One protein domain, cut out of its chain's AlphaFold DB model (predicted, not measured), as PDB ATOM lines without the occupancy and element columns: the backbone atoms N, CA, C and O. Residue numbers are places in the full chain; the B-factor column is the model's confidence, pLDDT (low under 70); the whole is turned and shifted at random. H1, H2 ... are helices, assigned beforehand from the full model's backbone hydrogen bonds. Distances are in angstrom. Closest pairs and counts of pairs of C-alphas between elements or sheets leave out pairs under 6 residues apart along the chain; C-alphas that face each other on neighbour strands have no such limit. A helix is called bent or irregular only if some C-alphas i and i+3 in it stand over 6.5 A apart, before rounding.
ATOM      1  N   ALA A  17      36.225 -49.903 -28.300       81.38
ATOM      2  CA  ALA A  17      37.263 -49.334 -29.151       81.38
ATOM      3  C   ALA A  17      37.872 -50.398 -30.079       81.38
ATOM      4  O   ALA A  17      37.991 -50.160 -31.277       81.38
ATOM      5  N   LYS A  18      38.184 -51.586 -29.543       83.81
ATOM      6  CA  LYS A  18      38.771 -52.699 -30.306       83.81
ATOM      7  C   LYS A  18      37.802 -53.312 -31.325       83.81
ATOM      8  O   LYS A  18      38.232 -53.755 -32.380       83.81
ATOM      9  N   HIS A  19      36.504 -53.320 -31.023       81.94
ATOM     10  CA  HIS A  19      35.463 -53.914 -31.870       81.94
ATOM     11  C   HIS A  19      34.530 -52.871 -32.499       81.94
ATOM     12  O   HIS A  19      33.404 -53.202 -32.869       81.94
ATOM     13  N   LYS A  20      34.973 -51.613 -32.616       85.94
ATOM     14  CA  LYS A  20      34.143 -50.491 -33.079       85.94
ATOM     15  C   LYS A  20      33.470 -50.785 -34.420       85.94
ATOM     16  O   LYS A  20      32.257 -50.669 -34.527       85.94
ATOM     17  N   GLU A  21      34.246 -51.231 -35.402       80.31
ATOM     18  CA  GLU A  21      33.751 -51.494 -36.757       80.31
ATOM     19  C   GLU A  21      32.756 -52.658 -36.801       80.31
ATOM     20  O   GLU A  21      31.708 -52.544 -37.428       80.31
ATOM     21  N   ALA A  22      33.019 -53.745 -36.068       83.06
ATOM     22  CA  ALA A  22      32.098 -54.878 -35.967       83.06
ATOM     23  C   ALA A  22      30.779 -54.493 -35.272       83.06
ATOM     24  O   ALA A  22      29.701 -54.916 -35.690       83.06
ATOM     25  N   ILE A  23      30.852 -53.657 -34.231       82.25
ATOM     26  CA  ILE A  23      29.680 -53.138 -33.517       82.25
ATOM     27  C   ILE A  23      28.878 -52.192 -34.418       82.25
ATOM     28  O   ILE A  23      27.650 -52.273 -34.452       82.25
ATOM     29  N   ASP A  24      29.544 -51.306 -35.157       86.50
ATOM     30  CA  ASP A  24      28.892 -50.364 -36.066       86.50
ATOM     31  C   ASP A  24      28.246 -51.088 -37.256       86.50
ATOM     32  O   ASP A  24      27.101 -50.783 -37.598       86.50
ATOM     33  N   ALA A  25      28.909 -52.104 -37.817       83.12
ATOM     34  CA  ALA A  25      28.367 -52.952 -38.878       83.12
ATOM     35  C   ALA A  25      27.140 -53.750 -38.406       83.12
ATOM     36  O   ALA A  25      26.098 -53.725 -39.065       83.12
ATOM     37  N   TYR A  26      27.219 -54.387 -37.233       86.12
ATOM     38  CA  TYR A  26      26.092 -55.100 -36.626       86.12
ATOM     39  C   TYR A  26      24.906 -54.165 -36.358       86.12
ATOM     40  O   TYR A  26      23.770 -54.456 -36.736       86.12
ATOM     41  N   ASN A  27      25.166 -53.000 -35.761       85.06
ATOM     42  CA  ASN A  27      24.133 -52.002 -35.496       85.06
ATOM     43  C   ASN A  27      23.528 -51.445 -36.792       85.06
ATOM     44  O   ASN A  27      22.326 -51.186 -36.840       85.06
ATOM     45  N   GLY A  28      24.338 -51.242 -37.831       84.50
ATOM     46  CA  GLY A  28      23.886 -50.810 -39.151       84.50
ATOM     47  C   GLY A  28      22.952 -51.833 -39.795       84.50
ATOM     48  O   GLY A  28      21.838 -51.479 -40.180       84.50
ATOM     49  N   ALA A  29      23.364 -53.103 -39.822       85.12
ATOM     50  CA  ALA A  29      22.560 -54.208 -40.341       85.12
ATOM     51  C   ALA A  29      21.247 -54.373 -39.560       85.12
ATOM     52  O   ALA A  29      20.177 -54.493 -40.159       85.12
ATOM     53  N   TRP A  30      21.300 -54.279 -38.227       88.50
ATOM     54  CA  TRP A  30      20.111 -54.359 -37.382       88.50
ATOM     55  C   TRP A  30      19.135 -53.205 -37.646       88.50
ATOM     56  O   TRP A  30      17.935 -53.441 -37.791       88.50
ATOM     57  N   ARG A  31      19.629 -51.964 -37.776       85.12
ATOM     58  CA  ARG A  31      18.789 -50.797 -38.105       85.12
ATOM     59  C   ARG A  31      18.165 -50.892 -39.493       85.12
ATOM     60  O   ARG A  31      17.054 -50.403 -39.667       85.12
ATOM     61  N   LEU A  32      18.864 -51.481 -40.463       81.94
ATOM     62  CA  LEU A  32      18.338 -51.671 -41.813       81.94
ATOM     63  C   LEU A  32      17.229 -52.731 -41.822       81.94
ATOM     64  O   LEU A  32      16.149 -52.469 -42.346       81.94
ATOM     65  N   ALA A  33      17.465 -53.872 -41.169       85.94
ATOM     66  CA  ALA A  33      16.489 -54.952 -41.041       85.94
ATOM     67  C   ALA A  33      15.244 -54.549 -40.224       85.94
ATOM     68  O   ALA A  33      14.151 -55.030 -40.491       85.94
ATOM     69  N   HIS A  34      15.388 -53.630 -39.263       85.00
ATOM     70  CA  HIS A  34      14.297 -53.172 -38.389       85.00
ATOM     71  C   HIS A  34      13.869 -51.727 -38.676       85.00
ATOM     72  O   HIS A  34      13.314 -51.052 -37.806       85.00
ATOM     73  N   ARG A  35      14.130 -51.227 -39.890       82.94
ATOM     74  CA  ARG A  35      13.906 -49.825 -40.267       82.94
ATOM     75  C   ARG A  35      12.466 -49.373 -40.032       82.94
ATOM     76  O   ARG A  35      12.253 -48.285 -39.503       82.94
ATOM     77  N   GLU A  36      11.496 -50.202 -40.407       80.62
ATOM     78  CA  GLU A  36      10.069 -49.884 -40.290       80.62
ATOM     79  C   GLU A  36       9.615 -49.861 -38.829       80.62
ATOM     80  O   GLU A  36       9.031 -48.876 -38.385       80.62
ATOM     81  N   HIS A  37      10.009 -50.861 -38.038       82.88
ATOM     82  CA  HIS A  37       9.723 -50.905 -36.604       82.88
ATOM     83  C   HIS A  37      10.349 -49.719 -35.847       82.88
ATOM     84  O   HIS A  37       9.709 -49.099 -34.996       82.88
ATOM     85  N   ILE A  38      11.589 -49.339 -36.184       80.38
ATOM     86  CA  ILE A  38      12.244 -48.149 -35.619       80.38
ATOM     87  C   ILE A  38      11.488 -46.876 -36.023       80.38
ATOM     88  O   ILE A  38      11.271 -46.005 -35.179       80.38
ATOM     89  N   ALA A  39      11.081 -46.757 -37.288       80.25
ATOM     90  CA  ALA A  39      10.358 -45.593 -37.789       80.25
ATOM     91  C   ALA A  39       8.966 -45.452 -37.152       80.25
ATOM     92  O   ALA A  39       8.575 -44.341 -36.794       80.25
ATOM     93  N   GLU A  40       8.237 -46.549 -36.955       80.94
ATOM     94  CA  GLU A  40       6.938 -46.556 -36.274       80.94
ATOM     95  C   GLU A  40       7.061 -46.230 -34.787       80.94
ATOM     96  O   GLU A  40       6.313 -45.396 -34.264       80.94
ATOM     97  N   TYR A  41       8.042 -46.833 -34.115       80.50
ATOM     98  CA  TYR A  41       8.349 -46.532 -32.722       80.50
ATOM     99  C   TYR A  41       8.695 -45.048 -32.537       80.50
ATOM    100  O   TYR A  41       8.192 -44.386 -31.624       80.50
ATOM    101  N   GLN A  42       9.509 -44.490 -33.439       76.25
ATOM    102  CA  GLN A  42       9.821 -43.064 -33.438       76.25
ATOM    103  C   GLN A  42       8.591 -42.213 -33.766       76.25
ATOM    104  O   GLN A  42       8.344 -41.245 -33.057       76.25
ATOM    105  N   ARG A  43       7.771 -42.576 -34.760       75.75
ATOM    106  CA  ARG A  43       6.538 -41.846 -35.108       75.75
ATOM    107  C   ARG A  43       5.568 -41.722 -33.938       75.75
ATOM    108  O   ARG A  43       4.984 -40.657 -33.775       75.75
ATOM    109  N   LYS A  44       5.412 -42.773 -33.130       77.75
ATOM    110  CA  LYS A  44       4.524 -42.759 -31.955       77.75
ATOM    111  C   LYS A  44       5.100 -41.926 -30.806       77.75
ATOM    112  O   LYS A  44       4.374 -41.173 -30.175       77.75
ATOM    113  N   ARG A  45       6.415 -42.008 -30.568       70.44
ATOM    114  CA  ARG A  45       7.073 -41.402 -29.394       70.44
ATOM    115  C   ARG A  45       7.559 -39.962 -29.598       70.44
ATOM    116  O   ARG A  45       7.712 -39.207 -28.640       70.44
ATOM    117  N   TYR A  46       7.857 -39.578 -30.835       70.00
ATOM    118  CA  TYR A  46       8.353 -38.246 -31.178       70.00
ATOM    119  C   TYR A  46       7.354 -37.106 -30.915       70.00
ATOM    120  O   TYR A  46       7.801 -36.100 -30.372       70.00
ATOM    121  N   PRO A  47       6.042 -37.204 -31.230       75.00
ATOM    122  CA  PRO A  47       5.104 -36.104 -30.988       75.00
ATOM    123  C   PRO A  47       4.993 -35.736 -29.503       75.00
ATOM    124  O   PRO A  47       5.005 -34.552 -29.185       75.00
ATOM    125  N   GLU A  48       5.012 -36.717 -28.598       74.50
ATOM    126  CA  GLU A  48       4.934 -36.504 -27.141       74.50
ATOM    127  C   GLU A  48       6.133 -35.723 -26.581       74.50
ATOM    128  O   GLU A  48       6.012 -34.973 -25.615       74.50
ATOM    129  N   LYS A  49       7.314 -35.891 -27.186       79.19
ATOM    130  CA  LYS A  49       8.552 -35.219 -26.760       79.19
ATOM    131  C   LYS A  49       8.949 -34.058 -27.658       79.19
ATOM    132  O   LYS A  49       9.941 -33.390 -27.371       79.19
ATOM    133  N   ARG A  50       8.199 -33.804 -28.732       78.12
ATOM    134  CA  ARG A  50       8.512 -32.788 -29.740       78.12
ATOM    135  C   ARG A  50       8.665 -31.417 -29.101       78.12
ATOM    136  O   ARG A  50       9.662 -30.745 -29.348       78.12
ATOM    137  N   ASP A  51       7.730 -31.037 -28.241       81.25
ATOM    138  CA  ASP A  51       7.742 -29.720 -27.608       81.25
ATOM    139  C   ASP A  51       8.871 -29.584 -26.587       81.25
ATOM    140  O   ASP A  51       9.536 -28.552 -26.556       81.25
ATOM    141  N   ALA A  52       9.182 -30.647 -25.839       83.44
ATOM    142  CA  ALA A  52      10.339 -30.676 -24.944       83.44
ATOM    143  C   ALA A  52      11.667 -30.560 -25.718       83.44
ATOM    144  O   ALA A  52      12.549 -29.799 -25.321       83.44
ATOM    145  N   ILE A  53      11.795 -31.249 -26.858       81.12
ATOM    146  CA  ILE A  53      12.966 -31.170 -27.746       81.12
ATOM    147  C   ILE A  53      13.098 -29.761 -28.341       81.12
ATOM    148  O   ILE A  53      14.188 -29.187 -28.361       81.12
ATOM    149  N   LEU A  54      11.992 -29.172 -28.803       83.50
ATOM    150  CA  LEU A  54      11.980 -27.814 -29.345       83.50
ATOM    151  C   LEU A  54      12.294 -26.772 -28.265       83.50
ATOM    152  O   LEU A  54      13.059 -25.845 -28.531       83.50
ATOM    153  N   ALA A  55      11.759 -26.926 -27.053       85.06
ATOM    154  CA  ALA A  55      12.047 -26.060 -25.913       85.06
ATOM    155  C   ALA A  55      13.523 -26.144 -25.507       85.06
ATOM    156  O   ALA A  55      14.175 -25.111 -25.358       85.06
ATOM    157  N   GLN A  56      14.084 -27.354 -25.434       83.75
ATOM    158  CA  GLN A  56      15.508 -27.566 -25.181       83.75
ATOM    159  C   GLN A  56      16.373 -26.930 -26.281       83.75
ATOM    160  O   GLN A  56      17.352 -26.246 -25.984       83.75
ATOM    161  N   GLY A  57      15.988 -27.085 -27.552       84.50
ATOM    162  CA  GLY A  57      16.667 -26.445 -28.679       84.50
ATOM    163  C   GLY A  57      16.611 -24.914 -28.625       84.50
ATOM    164  O   GLY A  57      17.613 -24.248 -28.890       84.50
ATOM    165  N   ARG A  58      15.467 -24.334 -28.237       85.50
ATOM    166  CA  ARG A  58      15.309 -22.883 -28.028       85.50
ATOM    167  C   ARG A  58      16.172 -22.389 -26.868       85.50
ATOM    168  O   ARG A  58      16.887 -21.408 -27.044       85.50
ATOM    169  N   ALA A  59      16.167 -23.091 -25.736       86.88
ATOM    170  CA  ALA A  59      17.000 -22.770 -24.578       86.88
ATOM    171  C   ALA A  59      18.494 -22.821 -24.934       86.88
ATOM    172  O   ALA A  59      19.239 -21.887 -24.638       86.88
ATOM    173  N   TYR A  60      18.919 -23.852 -25.671       86.50
ATOM    174  CA  TYR A  60      20.285 -23.958 -26.176       86.50
ATOM    175  C   TYR A  60      20.665 -22.774 -27.072       86.50
ATOM    176  O   TYR A  60      21.737 -22.195 -26.887       86.50
ATOM    177  N   LYS A  61      19.798 -22.393 -28.022       82.94
ATOM    178  CA  LYS A  61      20.026 -21.232 -28.901       82.94
ATOM    179  C   LYS A  61      20.057 -19.912 -28.135       82.94
ATOM    180  O   LYS A  61      20.781 -19.013 -28.549       82.94
ATOM    181  N   LEU A  62      19.299 -19.787 -27.046       84.31
ATOM    182  CA  LEU A  62      19.285 -18.588 -26.208       84.31
ATOM    183  C   LEU A  62      20.617 -18.423 -25.463       84.31
ATOM    184  O   LEU A  62      21.226 -17.360 -25.527       84.31
ATOM    185  N   VAL A  63      21.094 -19.496 -24.825       90.00
ATOM    186  CA  VAL A  63      22.365 -19.506 -24.080       90.00
ATOM    187  C   VAL A  63      23.566 -19.389 -25.024       90.00
ATOM    188  O   VAL A  63      24.509 -18.655 -24.753       90.00
ATOM    189  N   ASN A  64      23.524 -20.062 -26.178       91.06
ATOM    190  CA  ASN A  64      24.616 -20.084 -27.157       91.06
ATOM    191  C   ASN A  64      24.393 -19.120 -28.329       91.06
ATOM    192  O   ASN A  64      24.879 -19.368 -29.438       91.06
ATOM    193  N   ARG A  65      23.656 -18.026 -28.110       86.88
ATOM    194  CA  ARG A  65      23.177 -17.129 -29.172       86.88
ATOM    195  C   ARG A  65      24.278 -16.671 -30.115       86.88
ATOM    196  O   ARG A  65      24.118 -16.745 -31.332       86.88
ATOM    197  N   ASP A  66      25.410 -16.245 -29.570       88.88
ATOM    198  CA  ASP A  66      26.502 -15.699 -30.376       88.88
ATOM    199  C   ASP A  66      27.235 -16.782 -31.166       88.88
ATOM    200  O   ASP A  66      27.628 -16.556 -32.310       88.88
ATOM    201  N   LYS A  67      27.370 -17.985 -30.598       89.62
ATOM    202  CA  LYS A  67      27.944 -19.140 -31.295       89.62
ATOM    203  C   LYS A  67      27.055 -19.563 -32.462       89.62
ATOM    204  O   LYS A  67      27.553 -19.736 -33.572       89.62
TER     205      LYS A  67
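AT A GLANCE: This is residues 17 to 67 of the 196 residues of an uncharacterized protein of Mesorhizobium sp. 113-3-9 (UniProt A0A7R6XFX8). The chain makes an open, flat horseshoe of helix, with H1 as one leg, the arm H2a as the crosspiece and the arm H2b as the other leg. No other part fills the space between the two legs, and contacts are few. The printed part has 51 residues with two named helices, H1 then H2, and no named strand; its class is all helix. It is extended, with a radius of gyration of the C-alphas of 16.7 A, and the C-alphas span 40 by 31 by 11 A.

HOW THE PARTS SIT: H1, residues 20 to 33, is joined by a tight link of one residue to H2, residues 35 to 63. By its hydrogen bonds H2 was assigned as one helix, but it is bent: C-alphas 48 and 51 are 7.4 A apart. Its arms are H2a, residues 35 to 48, and H2b, residues 51 to 63. H2a is itself irregular, with C-alphas 44 and 47 6.7 A apart. H1 and H2a are close but not clearly touching; their closest C-alphas, those of Arg 31 and Ile 38, are 7.5 A apart. Their lines are about perpendicular, at 85 degrees. H2a and H2b are only just about perpendicular, at 73 degrees. H1 and H2b are apart. Every O i to N i+4 pair is within hydrogen-bond range in H1 and H2b, and 8 of 10 in H2a.

IN THESE COORDINATES: H1 begins at C-alpha 20 (34.143, -50.491, -33.079) and is 19.9 A long. H2a begins at C-alpha 35 (13.906, -49.825, -40.267) and is 20.7 A long. H2b is 18.2 A long and ends at C-alpha 63 (22.365, -19.506, -24.080).

THE WHOLE: The two C-alphas farthest apart, those of Ala 33 and Asp 66, are 41.9 A apart. The printed part has no cut and no long link between its helices. The mean pLDDT of the printed part is 82.7, and no printed residue is under 70.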